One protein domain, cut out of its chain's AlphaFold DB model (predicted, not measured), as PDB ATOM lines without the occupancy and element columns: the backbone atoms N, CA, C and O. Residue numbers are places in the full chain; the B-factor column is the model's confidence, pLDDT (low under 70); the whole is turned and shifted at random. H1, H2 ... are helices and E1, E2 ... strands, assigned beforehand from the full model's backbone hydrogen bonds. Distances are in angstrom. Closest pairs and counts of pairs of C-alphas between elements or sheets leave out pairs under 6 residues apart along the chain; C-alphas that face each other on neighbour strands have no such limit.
ATOM      1  N   THR A  40      46.992 -32.060  41.287       86.00
ATOM      2  CA  THR A  40      48.220 -31.707  41.996       86.00
ATOM      3  C   THR A  40      48.578 -32.814  42.973       86.00
ATOM      4  O   THR A  40      47.714 -33.540  43.464       86.00
ATOM      5  N   MET A  41      49.865 -32.935  43.276       88.19
ATOM      6  CA  MET A  41      50.391 -33.933  44.194       88.19
ATOM      7  C   MET A  41      51.400 -33.288  45.140       88.19
ATOM      8  O   MET A  41      52.178 -32.435  44.719       88.19
ATOM      9  N   SER A  42      51.392 -33.684  46.410       86.00
ATOM     10  CA  SER A  42      52.353 -33.214  47.410       86.00
ATOM     11  C   SER A  42      52.706 -34.320  48.393       86.00
ATOM     12  O   SER A  42      51.842 -35.086  48.810       86.00
ATOM     13  N   CYS A  43      53.967 -34.366  48.815       85.81
ATOM     14  CA  CYS A  43      54.379 -35.155  49.973       85.81
ATOM     15  C   CYS A  43      53.868 -34.467  51.242       85.81
ATOM     16  O   CYS A  43      54.114 -33.274  51.417       85.81
ATOM     17  N   ILE A  44      53.158 -35.203  52.094       81.56
ATOM     18  CA  ILE A  44      52.692 -34.725  53.403       81.56
ATOM     19  C   ILE A  44      53.758 -34.959  54.467       81.56
ATOM     20  O   ILE A  44      54.068 -34.086  55.277       81.56
ATOM     21  N   ASP A  45      54.366 -36.134  54.409       82.06
ATOM     22  CA  ASP A  45      55.490 -36.540  55.231       82.06
ATOM     23  C   ASP A  45      56.371 -37.510  54.423       82.06
ATOM     24  O   ASP A  45      56.296 -37.563  53.192       82.06
ATOM     25  N   ARG A  46      57.261 -38.241  55.099       80.06
ATOM     26  CA  ARG A  46      58.198 -39.169  54.448       80.06
ATOM     27  C   ARG A  46      57.525 -40.416  53.867       80.06
ATOM     28  O   ARG A  46      58.130 -41.080  53.032       80.06
ATOM     29  N   GLU A  47      56.320 -40.734  54.315       85.06
ATOM     30  CA  GLU A  47      55.598 -41.971  54.015       85.06
ATOM     31  C   GLU A  47      54.236 -41.705  53.363       85.06
ATOM     32  O   GLU A  47      53.585 -42.638  52.905       85.06
ATOM     33  N   THR A  48      53.818 -40.444  53.257       85.94
ATOM     34  CA  THR A  48      52.490 -40.070  52.773       85.94
ATOM     35  C   THR A  48      52.579 -39.076  51.624       85.94
ATOM     36  O   THR A  48      53.151 -37.992  51.757       85.94
ATOM     37  N   ILE A  49      51.954 -39.407  50.495       88.56
ATOM     38  CA  ILE A  49      51.706 -38.477  49.387       88.56
ATOM     39  C   ILE A  49      50.204 -38.260  49.253       88.56
ATOM     40  O   ILE A  49      49.428 -39.206  49.308       88.56
ATOM     41  N   VAL A  50      49.793 -37.020  49.027       88.50
ATOM     42  CA  VAL A  50      48.415 -36.676  48.682       88.50
ATOM     43  C   VAL A  50      48.347 -36.266  47.224       88.50
ATOM     44  O   VAL A  50      49.174 -35.492  46.743       88.50
ATOM     45  N   PHE A  51      47.332 -36.775  46.543       88.94
ATOM     46  CA  PHE A  51      46.956 -36.433  45.186       88.94
ATOM     47  C   PHE A  51      45.540 -35.865  45.218       88.94
ATOM     48  O   PHE A  51      44.626 -36.498  45.740       88.94
ATOM     49  N   VAL A  52      45.357 -34.661  44.686       87.44
ATOM     50  CA  VAL A  52      44.047 -34.018  44.562       87.44
ATOM     51  C   VAL A  52      43.791 -33.783  43.092       87.44
ATOM     52  O   VAL A  52      44.660 -33.247  42.403       87.44
ATOM     53  N   CYS A  53      42.602 -34.133  42.619       86.38
ATOM     54  CA  CYS A  53      42.181 -33.790  41.274       86.38
ATOM     55  C   CYS A  53      40.787 -33.176  41.243       86.38
ATOM     56  O   CYS A  53      39.906 -33.560  42.011       86.38
ATOM     57  N   LEU A  54      40.598 -32.212  40.343       85.94
ATOM     58  CA  LEU A  54      39.286 -31.713  39.975       85.94
ATOM     59  C   LEU A  54      38.695 -32.591  38.867       85.94
ATOM     60  O   LEU A  54      39.023 -32.456  37.689       85.94
ATOM     61  N   ASP A  55      37.790 -33.474  39.256       80.75
ATOM     62  CA  ASP A  55      37.089 -34.368  38.350       80.75
ATOM     63  C   ASP A  55      35.879 -33.683  37.704       80.75
ATOM     64  O   ASP A  55      35.274 -32.753  38.245       80.75
ATOM     65  N   SER A  56      35.478 -34.202  36.541       77.00
ATOM     66  CA  SER A  56      34.266 -33.807  35.803       77.00
ATOM     67  C   SER A  56      34.210 -32.349  35.323       77.00
ATOM     68  O   SER A  56      33.204 -31.951  34.733       77.00
ATOM     69  N   TYR A  57      35.273 -31.561  35.511       77.00
ATOM     70  CA  TYR A  57      35.398 -30.267  34.850       77.00
ATOM     71  C   TYR A  57      35.758 -30.462  33.376       77.00
ATOM     72  O   TYR A  57      36.730 -31.136  33.035       77.00
ATOM     73  N   SER A  58      34.987 -29.836  32.497       71.69
ATOM     74  CA  SER A  58      35.316 -29.699  31.084       71.69
ATOM     75  C   SER A  58      35.156 -28.243  30.679       71.69
ATOM     76  O   SER A  58      34.225 -27.549  31.107       71.69
ATOM     77  N   GLN A  59      36.081 -27.753  29.856       66.81
ATOM     78  CA  GLN A  59      36.041 -26.367  29.414       66.81
ATOM     79  C   GLN A  59      34.704 -26.082  28.707       66.81
ATOM     80  O   GLN A  59      34.233 -26.862  27.880       66.81
ATOM     81  N   GLY A  60      34.065 -24.964  29.059       65.12
ATOM     82  CA  GLY A  60      32.749 -24.588  28.531       65.12
ATOM     83  C   GLY A  60      31.553 -25.163  29.298       65.12
ATOM     84  O   GLY A  60      30.421 -24.805  28.979       65.12
ATOM     85  N   HIS A  61      31.779 -25.988  30.326       71.62
ATOM     86  CA  HIS A  61      30.740 -26.412  31.264       71.62
ATOM     87  C   HIS A  61      30.883 -25.669  32.601       71.62
ATOM     88  O   HIS A  61      32.000 -25.341  33.006       71.62
ATOM     89  N   PRO A  62      29.770 -25.378  33.302       77.31
ATOM     90  CA  PRO A  62      29.828 -24.722  34.603       77.31
ATOM     91  C   PRO A  62      30.626 -25.549  35.613       77.31
ATOM     92  O   PRO A  62      30.424 -26.760  35.722       77.31
ATOM     93  N   ILE A  63      31.471 -24.876  36.395       84.56
ATOM     94  CA  ILE A  63      32.294 -25.507  37.437       84.56
ATOM     95  C   ILE A  63      31.457 -26.132  38.568       84.56
ATOM     96  O   ILE A  63      31.947 -26.991  39.289       84.56
ATOM     97  N   ASP A  64      30.177 -25.772  38.684       84.31
ATOM     98  CA  ASP A  64      29.264 -26.222  39.744       84.31
ATOM     99  C   ASP A  64      29.136 -27.742  39.872       84.31
ATOM    100  O   ASP A  64      28.784 -28.235  40.935       84.31
ATOM    101  N   LYS A  65      29.390 -28.488  38.793       82.44
ATOM    102  CA  LYS A  65      29.322 -29.958  38.787       82.44
ATOM    103  C   LYS A  65      30.685 -30.631  38.934       82.44
ATOM    104  O   LYS A  65      30.746 -31.857  38.957       82.44
ATOM    105  N   ALA A  66      31.760 -29.851  38.963       86.12
ATOM    106  CA  ALA A  66      33.095 -30.377  39.163       86.12
ATOM    107  C   ALA A  66      33.272 -30.785  40.627       86.12
ATOM    108  O   ALA A  66      32.739 -30.141  41.536       86.12
ATOM    109  N   THR A  67      34.032 -31.849  40.853       88.19
ATOM    110  CA  THR A  67      34.268 -32.393  42.192       88.19
ATOM    111  C   THR A  67      35.753 -32.479  42.467       88.19
ATOM    112  O   THR A  67      36.498 -32.994  41.641       88.19
ATOM    113  N   LEU A  68      36.194 -32.010  43.627       87.75
ATOM    114  CA  LEU A  68      37.542 -32.272  44.103       87.75
ATOM    115  C   LEU A  68      37.569 -33.636  44.785       87.75
ATOM    116  O   LEU A  68      36.884 -33.853  45.788       87.75
ATOM    117  N   THR A  69      38.382 -34.533  44.248       87.31
ATOM    118  CA  THR A  69      38.633 -35.849  44.827       87.31
ATOM    119  C   THR A  69      40.060 -35.900  45.348       87.31
ATOM    120  O   THR A  69      40.993 -35.428  44.695       87.31
ATOM    121  N   THR A  70      40.218 -36.479  46.535       87.69
ATOM    122  CA  THR A  70      41.505 -36.639  47.206       87.69
ATOM    123  C   THR A  70      41.840 -38.115  47.328       87.69
ATOM    124  O   THR A  70      41.005 -38.934  47.718       87.69
ATOM    125  N   TRP A  71      43.093 -38.442  47.044       89.75
ATOM    126  CA  TRP A  71      43.684 -39.743  47.298       89.75
ATOM    127  C   TRP A  71      44.940 -39.575  48.138       89.75
ATOM    128  O   TRP A  71      45.715 -38.637  47.954       89.75
ATOM    129  N   THR A  72      45.153 -40.520  49.041       89.81
ATOM    130  CA  THR A  72      46.339 -40.607  49.882       89.81
ATOM    131  C   THR A  72      47.089 -41.879  49.532       89.81
ATOM    132  O   THR A  72      46.543 -42.976  49.595       89.81
ATOM    133  N   LEU A  73      48.349 -41.737  49.157       89.88
ATOM    134  CA  LEU A  73      49.275 -42.837  48.985       89.88
ATOM    135  C   LEU A  73      50.070 -42.999  50.267       89.88
ATOM    136  O   LEU A  73      50.796 -42.082  50.659       89.88
ATOM    137  N   LYS A  74      49.958 -44.169  50.887       87.81
ATOM    138  CA  LYS A  74      50.807 -44.552  52.015       87.81
ATOM    139  C   LYS A  74      51.904 -45.484  51.521       87.81
ATOM    140  O   LYS A  74      51.624 -46.515  50.906       87.81
ATOM    141  N   PHE A  75      53.145 -45.121  51.806       78.25
ATOM    142  CA  PHE A  75      54.318 -45.957  51.632       78.25
ATOM    143  C   PHE A  75      54.666 -46.560  52.973       78.25
ATOM    144  O   PHE A  75      55.282 -45.926  53.823       78.25
ATOM    145  N   LEU A  76      54.320 -47.826  53.149       63.66
ATOM    146  CA  LEU A  76      55.001 -48.591  54.172       63.66
ATOM    147  C   LEU A  76      56.455 -48.733  53.696       63.66
ATOM    148  O   LEU A  76      56.689 -49.053  52.526       63.66
ATOM    149  N   LEU A  77      57.434 -48.556  54.587       62.44
ATOM    150  CA  LEU A  77      58.875 -48.801  54.354       62.44
ATOM    151  C   LEU A  77      59.194 -50.212  53.779       62.44
ATOM    152  O   LEU A  77      60.348 -50.571  53.567       62.44
ATOM    153  N   THR A  78      58.169 -51.026  53.531       61.09
ATOM    154  CA  THR A  78      58.151 -52.417  53.091       61.09
ATOM    155  C   THR A  78      57.908 -52.610  51.583       61.09
ATOM    156  O   THR A  78      57.669 -53.737  51.164       61.09
ATOM    157  N   ASN A  79      58.000 -51.567  50.745       66.31
ATOM    158  CA  ASN A  79      57.735 -51.604  49.286       66.31
ATOM    159  C   ASN A  79      56.274 -51.861  48.876       66.31
ATOM    160  O   ASN A  79      55.999 -52.078  47.694       66.31
ATOM    161  N   HIS A  80      55.337 -51.808  49.817       76.50
ATOM    162  CA  HIS A  80      53.913 -51.883  49.522       76.50
ATOM    163  C   HIS A  80      53.332 -50.470  49.539       76.50
ATOM    164  O   HIS A  80      53.355 -49.793  50.567       76.50
ATOM    165  N   TRP A  81      52.854 -50.023  48.378       83.88
ATOM    166  CA  TRP A  81      52.143 -48.762  48.217       83.88
ATOM    167  C   TRP A  81      50.671 -49.058  47.944       83.88
ATOM    168  O   TRP A  81      50.345 -50.006  47.227       83.88
ATOM    169  N   VAL A  82      49.785 -48.261  48.534       86.88
ATOM    170  CA  VAL A  82      48.341 -48.343  48.307       86.88
ATOM    171  C   VAL A  82      47.793 -46.930  48.214       86.88
ATOM    172  O   VAL A  82      48.052 -46.102  49.089       86.88
ATOM    173  N   TRP A  83      47.042 -46.667  47.146       89.62
ATOM    174  CA  TRP A  83      46.200 -45.483  47.064       89.62
ATOM    175  C   TRP A  83      44.912 -45.738  47.830       89.62
ATOM    176  O   TRP A  83      44.125 -46.611  47.473       89.62
ATOM    177  N   GLU A  84      44.689 -44.945  48.862       89.31
ATOM    178  CA  GLU A  84      43.427 -44.866  49.574       89.31
ATOM    179  C   GLU A  84      42.707 -43.617  49.085       89.31
ATOM    180  O   GLU A  84      43.202 -42.495  49.221       89.31
ATOM    181  N   LYS A  85      41.536 -43.800  48.485       87.50
ATOM    182  CA  LYS A  85      40.630 -42.679  48.272       87.50
ATOM    183  C   LYS A  85      40.162 -42.191  49.632       87.50
ATOM    184  O   LYS A  85      39.814 -43.014  50.480       87.50
ATOM    185  N   ASP A  86      40.180 -40.881  49.838       76.88
ATOM    186  CA  ASP A  86      39.694 -40.333  51.096       76.88
ATOM    187  C   ASP A  86      38.230 -40.760  51.301       76.88
ATOM    188  O   ASP A  86      37.430 -40.742  50.364       76.88
ATOM    189  N   GLY A  87      37.895 -41.222  52.508       63.03
ATOM    190  CA  GLY A  87      36.586 -41.814  52.816       63.03
ATOM    191  C   GLY A  87      35.440 -40.798  52.805       63.03
ATOM    192  O   GLY A  87      34.270 -41.174  52.902       63.03
ATOM    193  N   MET A  88      35.771 -39.512  52.691       64.56
ATOM    194  CA  MET A  88      34.824 -38.423  52.508       64.56
ATOM    195  C   MET A  88      34.321 -38.385  51.060       64.56
ATOM    196  O   MET A  88      35.049 -38.661  50.108       64.56
ATOM    197  N   SER A  89      33.042 -38.044  50.878       67.69
ATOM    198  CA  SER A  89      32.482 -37.865  49.533       67.69
ATOM    199  C   SER A  89      33.263 -36.783  48.773       67.69
ATOM    200  O   SER A  89      33.658 -35.798  49.400       67.69
ATOM    201  N   PRO A  90      33.464 -36.923  47.447       80.44
ATOM    202  CA  PRO A  90      34.096 -35.886  46.637       80.44
ATOM    203  C   PRO A  90      33.453 -34.521  46.892       80.44
ATOM    204  O   PRO A  90      32.226 -34.413  46.950       80.44
ATOM    205  N   LEU A  91      34.272 -33.479  47.039       87.00
ATOM    206  CA  LEU A  91      33.776 -32.145  47.364       87.00
ATOM    207  C   LEU A  91      33.267 -31.460  46.102       87.00
ATOM    208  O   LEU A  91      34.042 -31.150  45.199       87.00
ATOM    209  N   CYS A  92      31.965 -31.203  46.045       88.75
ATOM    210  CA  CYS A  92      31.352 -30.430  44.974       88.75
ATOM    211  C   CYS A  92      31.860 -28.984  45.017       88.75
ATOM    212  O   CYS A  92      31.705 -28.289  46.021       88.75
ATOM    213  N   VAL A  93      32.448 -28.501  43.919       88.19
ATOM    214  CA  VAL A  93      32.917 -27.111  43.856       88.19
ATOM    215  C   VAL A  93      31.743 -26.140  43.909       88.19
ATOM    216  O   VAL A  93      31.867 -25.095  44.535       88.19
ATOM    217  N   GLY A  94      30.589 -26.485  43.327       88.75
ATOM    218  CA  GLY A  94      29.380 -25.662  43.418       88.75
ATOM    219  C   GLY A  94      28.976 -25.355  44.861       88.75
ATOM    220  O   GLY A  94      28.678 -24.200  45.166       88.75
ATOM    221  N   ASP A  95      29.065 -26.355  45.741       89.25
ATOM    222  CA  ASP A  95      28.740 -26.225  47.164       89.25
ATOM    223  C   ASP A  95      29.759 -25.315  47.873       89.25
ATOM    224  O   ASP A  95      29.384 -24.463  48.672       89.25
ATOM    225  N   LEU A  96      31.047 -25.406  47.517       88.44
ATOM    226  CA  LEU A  96      32.086 -24.502  48.037       88.44
ATOM    227  C   LEU A  96      31.878 -23.043  47.591       88.44
ATOM    228  O   LEU A  96      32.285 -22.113  48.286       88.44
ATOM    229  N   LEU A  97      31.268 -22.829  46.421       88.12
ATOM    230  CA  LEU A  97      30.968 -21.498  45.890       88.12
ATOM    231  C   LEU A  97      29.665 -20.904  46.454       88.12
ATOM    232  O   LEU A  97      29.433 -19.708  46.265       88.12
ATOM    233  N   ASP A  98      28.809 -21.695  47.109       87.69
ATOM    234  CA  ASP A  98      27.571 -21.210  47.744       87.69
ATOM    235  C   ASP A  98      27.841 -20.257  48.909       87.69
ATOM    236  O   ASP A  98      27.074 -19.316  49.116       87.69
ATOM    237  N   ASP A  99      28.979 -20.420  49.582       83.44
ATOM    238  CA  ASP A  99      29.414 -19.544  50.673       83.44
ATOM    239  C   ASP A  99      30.061 -18.232  50.182       83.44
ATOM    240  O   ASP A  99      30.454 -17.376  50.980       83.44
ATOM    241  N   LEU A 100      30.189 -18.046  48.862       84.06
ATOM    242  CA  LEU A 100      30.844 -16.890  48.251       84.06
ATOM    243  C   LEU A 100      29.825 -15.918  47.641       84.06
ATOM    244  O   LEU A 100      28.767 -16.335  47.166       84.06
ATOM    245  N   PRO A 101      30.146 -14.613  47.548       83.75
ATOM    246  CA  PRO A 101      29.286 -13.618  46.905       83.75
ATOM    247  C   PRO A 101      29.350 -13.719  45.366       83.75
ATOM    248  O   PRO A 101      29.700 -12.759  44.681       83.75
ATOM    249  N   ILE A 102      29.046 -14.897  44.814       83.88
ATOM    250  CA  ILE A 102      29.088 -15.215  43.384       83.88
ATOM    251  C   ILE A 102      27.698 -15.666  42.941       83.88
ATOM    252  O   ILE A 102      27.153 -16.645  43.453       83.88
ATOM    253  N   THR A 103      27.123 -14.981  41.955       84.00
ATOM    254  CA  THR A 103      25.809 -15.358  41.423       84.00
ATOM    255  C   THR A 103      25.886 -16.667  40.632       84.00
ATOM    256  O   THR A 103      26.899 -16.960  40.000       84.00
ATOM    257  N   LYS A 104      24.800 -17.452  40.601       83.25
ATOM    258  CA  LYS A 104      24.749 -18.713  39.831       83.25
ATOM    259  C   LYS A 104      25.027 -18.526  38.335       83.25
ATOM    260  O   LYS A 104      25.555 -19.426  37.692       83.25
ATOM    261  N   ASP A 105      24.682 -17.368  37.772       82.25
ATOM    262  CA  ASP A 105      24.983 -17.068  36.371       82.25
ATOM    263  C   ASP A 105      26.466 -16.768  36.154       82.25
ATOM    264  O   ASP A 105      27.041 -17.242  35.172       82.25
ATOM    265  N   ASP A 106      27.116 -16.087  37.101       82.69
ATOM    266  CA  ASP A 106      28.556 -15.834  37.039       82.69
ATOM    267  C   ASP A 106      29.381 -17.122  37.164       82.69
ATOM    268  O   ASP A 106      30.457 -17.211  36.572       82.69
ATOM    269  N   ARG A 107      28.875 -18.150  37.860       82.50
ATOM    270  CA  ARG A 107      29.560 -19.452  37.993       82.50
ATOM    271  C   ARG A 107      29.777 -20.170  36.665       82.50
ATOM    272  O   ARG A 107      30.765 -20.884  36.503       82.50
ATOM    273  N   LYS A 108      28.913 -19.930  35.675       81.12
ATOM    274  CA  LYS A 108      29.066 -20.471  34.310       81.12
ATOM    275  C   LYS A 108      30.283 -19.894  33.582       81.12
ATOM    276  O   LYS A 108      30.732 -20.471  32.599       81.12
ATOM    277  N   LEU A 109      30.788 -18.754  34.048       81.75
ATOM    278  CA  LEU A 109      31.929 -18.041  33.478       81.75
ATOM    279  C   LEU A 109      33.223 -18.272  34.269       81.75
ATOM    280  O   LEU A 109      34.253 -17.680  33.932       81.75
ATOM    281  N   LEU A 110      33.170 -19.087  35.328       84.06
ATOM    282  CA  LEU A 110      34.329 -19.426  36.137       84.06
ATOM    283  C   LEU A 110      35.122 -20.564  35.499       84.06
ATOM    284  O   LEU A 110      34.585 -21.613  35.149       84.06
ATOM    285  N   ILE A 111      36.429 -20.351  35.411       83.94
ATOM    286  CA  ILE A 111      37.404 -21.350  34.989       83.94
ATOM    287  C   ILE A 111      38.345 -21.604  36.176       83.94
ATOM    288  O   ILE A 111      38.937 -20.639  36.680       83.94
ATOM    289  N   PRO A 112      38.467 -22.851  36.660       84.25
ATOM    290  CA  PRO A 112      39.432 -23.204  37.689       84.25
ATOM    291  C   PRO A 112      40.859 -23.137  37.142       84.25
ATOM    292  O   PRO A 112      41.094 -23.285  35.946       84.25
ATOM    293  N   SER A 113      41.828 -22.925  38.019       79.88
ATOM    294  CA  SER A 113      43.237 -23.204  37.749       79.88
ATOM    295  C   SER A 113      43.628 -24.575  38.297       79.88
ATOM    296  O   SER A 113      42.885 -25.163  39.084       79.88
ATOM    297  N   CYS A 114      44.850 -25.026  37.991       73.50
ATOM    298  CA  CYS A 114      45.489 -26.085  38.768       73.50
ATOM    299  C   CYS A 114      45.440 -25.714  40.255       73.50
ATOM    300  O   CYS A 114      45.780 -24.580  40.624       73.50
ATOM    301  N   SER A 115      45.001 -26.651  41.086       77.62
ATOM    302  CA  SER A 115      45.054 -26.502  42.532       77.62
ATOM    303  C   SER A 115      46.488 -26.668  43.042       77.62
ATOM    304  O   SER A 115      47.351 -27.219  42.359       77.62
ATOM    305  N   VAL A 116      46.757 -26.161  44.243       82.06
ATOM    306  CA  VAL A 116      48.041 -26.327  44.938       82.06
ATOM    307  C   VAL A 116      47.769 -26.900  46.319       82.06
ATOM    308  O   VAL A 116      46.928 -26.377  47.043       82.06
ATOM    309  N   ILE A 117      48.488 -27.952  46.699       84.12
ATOM    310  CA  ILE A 117      48.406 -28.523  48.046       84.12
ATOM    311  C   ILE A 117      49.454 -27.855  48.935       84.12
ATOM    312  O   ILE A 117      50.602 -27.674  48.535       84.12
ATOM    313  N   SER A 118      49.059 -27.521  50.157       82.81
ATOM    314  CA  SER A 118      49.951 -27.101  51.233       82.81
ATOM    315  C   SER A 118      49.610 -27.854  52.504       82.81
ATOM    316  O   SER A 118      48.489 -28.317  52.693       82.81
ATOM    317  N   ILE A 119      50.576 -27.903  53.412       78.62
ATOM    318  CA  ILE A 119      50.404 -28.455  54.750       78.62
ATOM    319  C   ILE A 119      50.570 -27.307  55.731       78.62
ATOM    320  O   ILE A 119      51.526 -26.532  55.621       78.62
ATOM    321  N   ASP A 120      49.623 -27.151  56.648       74.06
ATOM    322  CA  ASP A 120      49.759 -26.176  57.723       74.06
ATOM    323  C   ASP A 120      50.661 -26.706  58.859       74.06
ATOM    324  O   ASP A 120      51.157 -27.832  58.844       74.06
ATOM    325  N   ARG A 121      50.898 -25.881  59.884       70.19
ATOM    326  CA  ARG A 121      51.745 -26.272  61.028       70.19
ATOM    327  C   ARG A 121      51.148 -27.390  61.891       70.19
ATOM    328  O   ARG A 121      51.868 -27.938  62.720       70.19
ATOM    329  N   ALA A 122      49.861 -27.681  61.740       71.50
ATOM    330  CA  ALA A 122      49.144 -28.727  62.453       71.50
ATOM    331  C   ALA A 122      48.979 -30.001  61.600       71.50
ATOM    332  O   ALA A 122      48.239 -30.896  61.993       71.50
ATOM    333  N   HIS A 123      49.702 -30.104  60.475       70.38
ATOM    334  CA  HIS A 123      49.620 -31.207  59.516       70.38
ATOM    335  C   HIS A 123      48.261 -31.342  58.814       70.38
ATOM    336  O   HIS A 123      47.948 -32.399  58.271       70.38
ATOM    337  N   HIS A 124      47.469 -30.269  58.756       76.44
ATOM    338  CA  HIS A 124      46.263 -30.261  57.940       76.44
ATOM    339  C   HIS A 124      46.607 -29.987  56.481       76.44
ATOM    340  O   HIS A 124      47.351 -29.056  56.152       76.44
ATOM    341  N   VAL A 125      46.025 -30.799  55.603       80.31
ATOM    342  CA  VAL A 125      46.127 -30.635  54.156       80.31
ATOM    343  C   VAL A 125      45.159 -29.541  53.723       80.31
ATOM    344  O   VAL A 125      43.943 -29.686  53.844       80.31
ATOM    345  N   VAL A 126      45.708 -28.452  53.196       86.31
ATOM    346  CA  VAL A 126      44.946 -27.338  52.636       86.31
ATOM    347  C   VAL A 126      45.148 -27.317  51.130       86.31
ATOM    348  O   VAL A 126      46.276 -27.216  50.644       86.31
ATOM    349  N   THR A 127      44.046 -27.365  50.391       88.06
ATOM    350  CA  THR A 127      44.056 -27.226  48.935       88.06
ATOM    351  C   THR A 127      43.696 -25.799  48.561       88.06
ATOM    352  O   THR A 127      42.630 -25.298  48.910       88.06
ATOM    353  N   TYR A 128      44.572 -25.144  47.811       88.38
ATOM    354  CA  TYR A 128      44.313 -23.845  47.219       88.38
ATOM    355  C   TYR A 128      43.767 -24.019  45.810       88.38
ATOM    356  O   TYR A 128      44.418 -24.632  44.967       88.38
ATOM    357  N   LEU A 129      42.593 -23.454  45.546       88.25
ATOM    358  CA  LEU A 129      41.974 -23.442  44.224       88.25
ATOM    359  C   LEU A 129      41.702 -21.998  43.817       88.25
ATOM    360  O   LEU A 129      40.990 -21.282  44.518       88.25
ATOM    361  N   ARG A 130      42.230 -21.573  42.667       87.44
ATOM    362  CA  ARG A 130      41.839 -20.300  42.060       87.44
ATOM    363  C   ARG A 130      40.745 -20.547  41.031       87.44
ATOM    364  O   ARG A 130      40.897 -21.389  40.154       87.44
ATOM    365  N   VAL A 131      39.672 -19.769  41.094       87.31
ATOM    366  CA  VAL A 131      38.630 -19.720  40.060       87.31
ATOM    367  C   VAL A 131      38.581 -18.321  39.464       87.31
ATOM    368  O   VAL A 131      38.576 -17.319  40.178       87.31
ATOM    369  N   THR A 132      38.598 -18.230  38.138       85.69
ATOM    370  CA  THR A 132      38.673 -16.954  37.419       85.69
ATOM    371  C   THR A 132      37.435 -16.758  36.565       85.69
ATOM    372  O   THR A 132      37.138 -17.585  35.710       85.69
ATOM    373  N   LYS A 133      36.742 -15.637  36.765       85.62
ATOM    374  CA  LYS A 133      35.637 -15.184  35.923       85.62
ATOM    375  C   LYS A 133      36.181 -14.536  34.660       85.62
ATOM    376  O   LYS A 133      37.000 -13.614  34.741       85.62
ATOM    377  N   PHE A 134      35.683 -14.961  33.507       81.88
ATOM    378  CA  PHE A 134      35.977 -14.331  32.222       81.88
ATOM    379  C   PHE A 134      34.778 -13.542  31.703       81.88
ATOM    380  O   PHE A 134      33.636 -13.985  31.785       81.88
ATOM    381  N   GLU A 135      35.046 -12.373  31.128       83.31
ATOM    382  CA  GLU A 135      34.034 -11.519  30.510       83.31
ATOM    383  C   GLU A 135      34.467 -11.126  29.098       83.31
ATOM    384  O   GLU A 135      35.647 -10.875  28.821       83.31
ATOM    385  N   TYR A 136      33.501 -11.076  28.184       80.19
ATOM    386  CA  TYR A 136      33.749 -10.659  26.813       80.19
ATOM    387  C   TYR A 136      33.831  -9.134  26.732       80.19
ATOM    388  O   TYR A 136      32.839  -8.426  26.920       80.19
ATOM    389  N   LYS A 137      35.016  -8.608  26.412       83.38
ATOM    390  CA  LYS A 137      35.227  -7.167  26.254       83.38
ATOM    391  C   LYS A 137      34.894  -6.768  24.825       83.38
ATOM    392  O   LYS A 137      35.747  -6.833  23.941       83.38
ATOM    393  N   ARG A 138      33.650  -6.326  24.608       77.75
ATOM    394  CA  ARG A 138      33.117  -5.968  23.280       77.75
ATOM    395  C   ARG A 138      33.990  -4.958  22.532       77.75
ATOM    396  O   ARG A 138      34.208  -5.121  21.340       77.75
ATOM    397  N   GLU A 139      34.540  -3.980  23.245       82.25
ATOM    398  CA  GLU A 139      35.430  -2.945  22.695       82.25
ATOM    399  C   GLU A 139      36.771  -3.489  22.183       82.25
ATOM    400  O   GLU A 139      37.406  -2.866  21.338       82.25
ATOM    401  N   ARG A 140      37.217  -4.646  22.691       72.06
ATOM    402  CA  ARG A 140      38.510  -5.257  22.348       72.06
ATOM    403  C   ARG A 140      38.379  -6.560  21.560       72.06
ATOM    404  O   ARG A 140      39.392  -7.159  21.218       72.06
ATOM    405  N   GLY A 141      37.154  -7.013  21.289       82.38
ATOM    406  CA  GLY A 141      36.886  -8.220  20.504       82.38
ATOM    407  C   GLY A 141      37.428  -9.521  21.108       82.38
ATOM    408  O   GLY A 141      37.605 -10.492  20.379       82.38
ATOM    409  N   HIS A 142      37.729  -9.558  22.410       79.75
ATOM    410  CA  HIS A 142      38.313 -10.732  23.059       79.75
ATOM    411  C   HIS A 142      37.758 -10.957  24.473       79.75
ATOM    412  O   HIS A 142      37.291 -10.033  25.146       79.75
ATOM    413  N   TRP A 143      37.848 -12.202  24.942       78.75
ATOM    414  CA  TRP A 143      37.602 -12.555  26.338       78.75
ATOM    415  C   TRP A 143      38.755 -12.072  27.216       78.75
ATOM    416  O   TRP A 143      39.923 -12.164  26.835       78.75
ATOM    417  N   GLY A 144      38.439 -11.523  28.384       78.69
ATOM    418  CA  GLY A 144      39.428 -11.119  29.376       78.69
ATOM    419  C   GLY A 144      39.029 -11.608  30.758       78.69
ATOM    420  O   GLY A 144      37.844 -11.669  31.075       78.69
ATOM    421  N   ALA A 145      40.019 -11.929  31.586       81.69
ATOM    422  CA  ALA A 145      39.763 -12.207  32.989       81.69
ATOM    423  C   ALA A 145      39.236 -10.934  33.678       81.69
ATOM    424  O   ALA A 145      39.825  -9.856  33.537       81.69
ATOM    425  N   ALA A 146      38.111 -11.062  34.373       81.94
ATOM    426  CA  ALA A 146      37.411  -9.968  35.036       81.94
ATOM    427  C   ALA A 146      37.682  -9.962  36.541       81.94
ATOM    428  O   ALA A 146      38.052  -8.938  37.107       81.94
ATOM    429  N   THR A 147      37.524 -11.111  37.197       84.06
ATOM    430  CA  THR A 147      37.699 -11.268  38.648       84.06
ATOM    431  C   THR A 147      38.244 -12.657  38.942       84.06
ATOM    432  O   THR A 147      37.885 -13.614  38.261       84.06
ATOM    433  N   GLY A 148      39.126 -12.771  39.931       85.19
ATOM    434  CA  GLY A 148      39.596 -14.053  40.452       85.19
ATOM    435  C   GLY A 148      39.137 -14.245  41.891       85.19
ATOM    436  O   GLY A 148      38.943 -13.261  42.609       85.19
ATOM    437  N   TYR A 149      38.996 -15.501  42.299       87.19
ATOM    438  CA  TYR A 149      38.789 -15.905  43.684       87.19
ATOM    439  C   TYR A 149      39.812 -16.976  44.032       87.19
ATOM    440  O   TYR A 149      39.914 -17.976  43.324       87.19
ATOM    441  N   ASP A 150      40.553 -16.753  45.111       88.62
ATOM    442  CA  ASP A 150      41.495 -17.714  45.675       88.62
ATOM    443  C   ASP A 150      40.838 -18.364  46.883       88.62
ATOM    444  O   ASP A 150      40.551 -17.677  47.863       88.62
ATOM    445  N   LEU A 151      40.581 -19.665  46.796       89.31
ATOM    446  CA  LEU A 151      39.919 -20.462  47.823       89.31
ATOM    447  C   LEU A 151      40.963 -21.290  48.561       89.31
ATOM    448  O   LEU A 151      41.760 -21.971  47.924       89.31
ATOM    449  N   SER A 152      40.944 -21.245  49.890       89.75
ATOM    450  CA  SER A 152      41.675 -22.180  50.751       89.75
ATOM    451  C   SER A 152      40.675 -23.204  51.267       89.75
ATOM    452  O   SER A 152      39.709 -22.822  51.925       89.75
ATOM    453  N   ILE A 153      40.868 -24.475  50.943       88.75
ATOM    454  CA  ILE A 153      39.885 -25.535  51.170       88.75
ATOM    455  C   ILE A 153      40.479 -26.548  52.144       88.75
ATOM    456  O   ILE A 153      41.567 -27.076  51.909       88.75
ATOM    457  N   ASP A 154      39.753 -26.819  53.226       86.50
ATOM    458  CA  ASP A 154      39.993 -27.986  54.069       86.50
ATOM    459  C   ASP A 154      39.343 -29.193  53.395       86.50
ATOM    460  O   ASP A 154      38.114 -29.301  53.339       86.50
ATOM    461  N   MET A 155      40.177 -30.080  52.854       78.88
ATOM    462  CA  MET A 155      39.698 -31.261  52.137       78.88
ATOM    463  C   MET A 155      39.053 -32.292  53.071       78.88
ATOM    464  O   MET A 155      38.165 -33.014  52.630       78.88
ATOM    465  N   TYR A 156      39.438 -32.328  54.352       77.25
ATOM    466  CA  TYR A 156      38.875 -33.255  55.336       77.25
ATOM    467  C   TYR A 156      37.567 -32.725  55.919       77.25
ATOM    468  O   TYR A 156      36.580 -33.452  56.026       77.25
ATOM    469  N   GLY A 157      37.544 -31.442  56.286       76.50
ATOM    470  CA  GLY A 157      36.349 -30.771  56.796       76.50
ATOM    471  C   GLY A 157      35.319 -30.439  55.716       76.50
ATOM    472  O   GLY A 157      34.166 -30.151  56.047       76.50
ATOM    473  N   GLY A 158      35.722 -30.477  54.443       79.12
ATOM    474  CA  GLY A 158      34.864 -30.243  53.287       79.12
ATOM    475  C   GLY A 158      34.366 -28.808  53.164       79.12
ATOM    476  O   GLY A 158      33.218 -28.590  52.782       79.12
ATOM    477  N   LYS A 159      35.185 -27.825  53.556       84.62
ATOM    478  CA  LYS A 159      34.767 -26.419  53.670       84.62
ATOM    479  C   LYS A 159      35.831 -25.454  53.174       84.62
ATOM    480  O   LYS A 159      37.030 -25.723  53.249       84.62
ATOM    481  N   VAL A 160      35.380 -24.282  52.734       84.94
ATOM    482  CA  VAL A 160      36.262 -23.139  52.484       84.94
ATOM    483  C   VAL A 160      36.707 -22.564  53.830       84.94
ATOM    484  O   VAL A 160      35.894 -22.085  54.615       84.94
ATOM    485  N   LEU A 161      38.010 -22.611  54.098       83.81
ATOM    486  CA  LEU A 161      38.631 -22.016  55.283       83.81
ATOM    487  C   LEU A 161      38.732 -20.495  55.161       83.81
ATOM    488  O   LEU A 161      38.508 -19.762  56.121       83.81
ATOM    489  N   ASN A 162      39.121 -20.024  53.978       85.69
ATOM    490  CA  ASN A 162      39.268 -18.611  53.668       85.69
ATOM    491  C   ASN A 162      39.150 -18.404  52.158       85.69
ATOM    492  O   ASN A 162      39.496 -19.289  51.372       85.69
ATOM    493  N   TRP A 163      38.726 -17.213  51.753       86.19
ATOM    494  CA  TRP A 163      38.741 -16.807  50.359       86.19
ATOM    495  C   TRP A 163      39.194 -15.359  50.217       86.19
ATOM    496  O   TRP A 163      39.002 -14.526  51.101       86.19
ATOM    497  N   SER A 164      39.793 -15.046  49.076       83.12
ATOM    498  CA  SER A 164      40.097 -13.665  48.717       83.12
ATOM    499  C   SER A 164      39.764 -13.408  47.258       83.12
ATOM    500  O   SER A 164      39.901 -14.291  46.415       83.12
ATOM    501  N   SER A 165      39.318 -12.190  46.959       78.62
ATOM    502  CA  SER A 165      39.186 -11.723  45.585       78.62
ATOM    503  C   SER A 165      40.322 -10.745  45.299       78.62
ATOM    504  O   SER A 165      40.259  -9.593  45.744       78.62
TER     505      SER A 165
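Overview. This is residues 40 to 165 of the 186 residues of the protein "DUF1618 domain-containing protein" of Dichanthelium oligosanthes (UniProt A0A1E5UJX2). Two antiparallel sheets stand partly face to face as a sandwich, drawn out into a rod by hairpins that reach opposite ways: E3 and E4 run to one end, E7 and E8 to the other. The long twisted hairpin of E7 and E8, with E5, E6 and E9 beside it, makes one sheet, and E1 to E4 make the other; short H1 crosses over the first sheet. The printed part has 126 residues, with two named helices and nine named strands in the order E1 E2 E3 E4 H1 H2 E5 E6 E7 E8 E9 along the chain, and its class is mostly strand. It is only just compact, close to loose, with a radius of gyration of the C-alphas of 16.5 A and spans of 62 by 24 by 23 A.

Arrangement. The branched, strongly twisted sheet has E7, residues 125 to 137, as the strand with three neighbours. On one side of it lie E6, residues 116 to 119, and E5, residues 110 to 112, staggered along it; on the other side lies E8, residues 142 to 154. N 118 and O 126 are 2.8 A apart, N 111 and O 132 2.9 A, and N 131 and O 149 2.9 A. E9, residues 159 to 164, lies beside E8, with N 152 and O 162 2.8 A apart. E6 E7 E8 E9 form a meander, each strand the antiparallel neighbour of the one before. E1, residues 40 to 43, E2, 48 to 55, E3, 67 to 75, and E4, 81 to 85, form the other meander, in that order; N 42 and O 50 are 2.9 A apart, N 51 and O 71 2.8 A, and N 72 and O 84 2.8 A. The sheets' facing parts are 10.0 A centre to centre, their planes 32 degrees apart. The closest C-alphas of E1 and E6 are those of Thr 40 and Val 116, 6.1 A apart. H1, residues 93 to 98, is on the branched sheet at a height of 8.4 A and runs across the strands, at 86 degrees to E8 on the local plane. H2, residues 104 to 107, only grazes that sheet. Every O i to N i+4 pair of H1 is within hydrogen-bond range; H2 is too short for such a pair.

Along the chain. E1 begins at C-alpha 40 (48.220, -31.707, 41.996). E2 measures 21.9 A from first to last C-alpha, E3 26.0 A, E7 38.1 A and E8 35.5 A. E9 ends at C-alpha 164 (40.097, -13.665, 48.717).

Size, cuts and confidence. The C-alphas farthest apart, those of Thr 78 and Glu 139, are 62.4 A apart. The printed part has no cut. The link E2 to E3 is long. Confidence is under 70 at residues 59 to 60, 76 to 79 and 87 to 89.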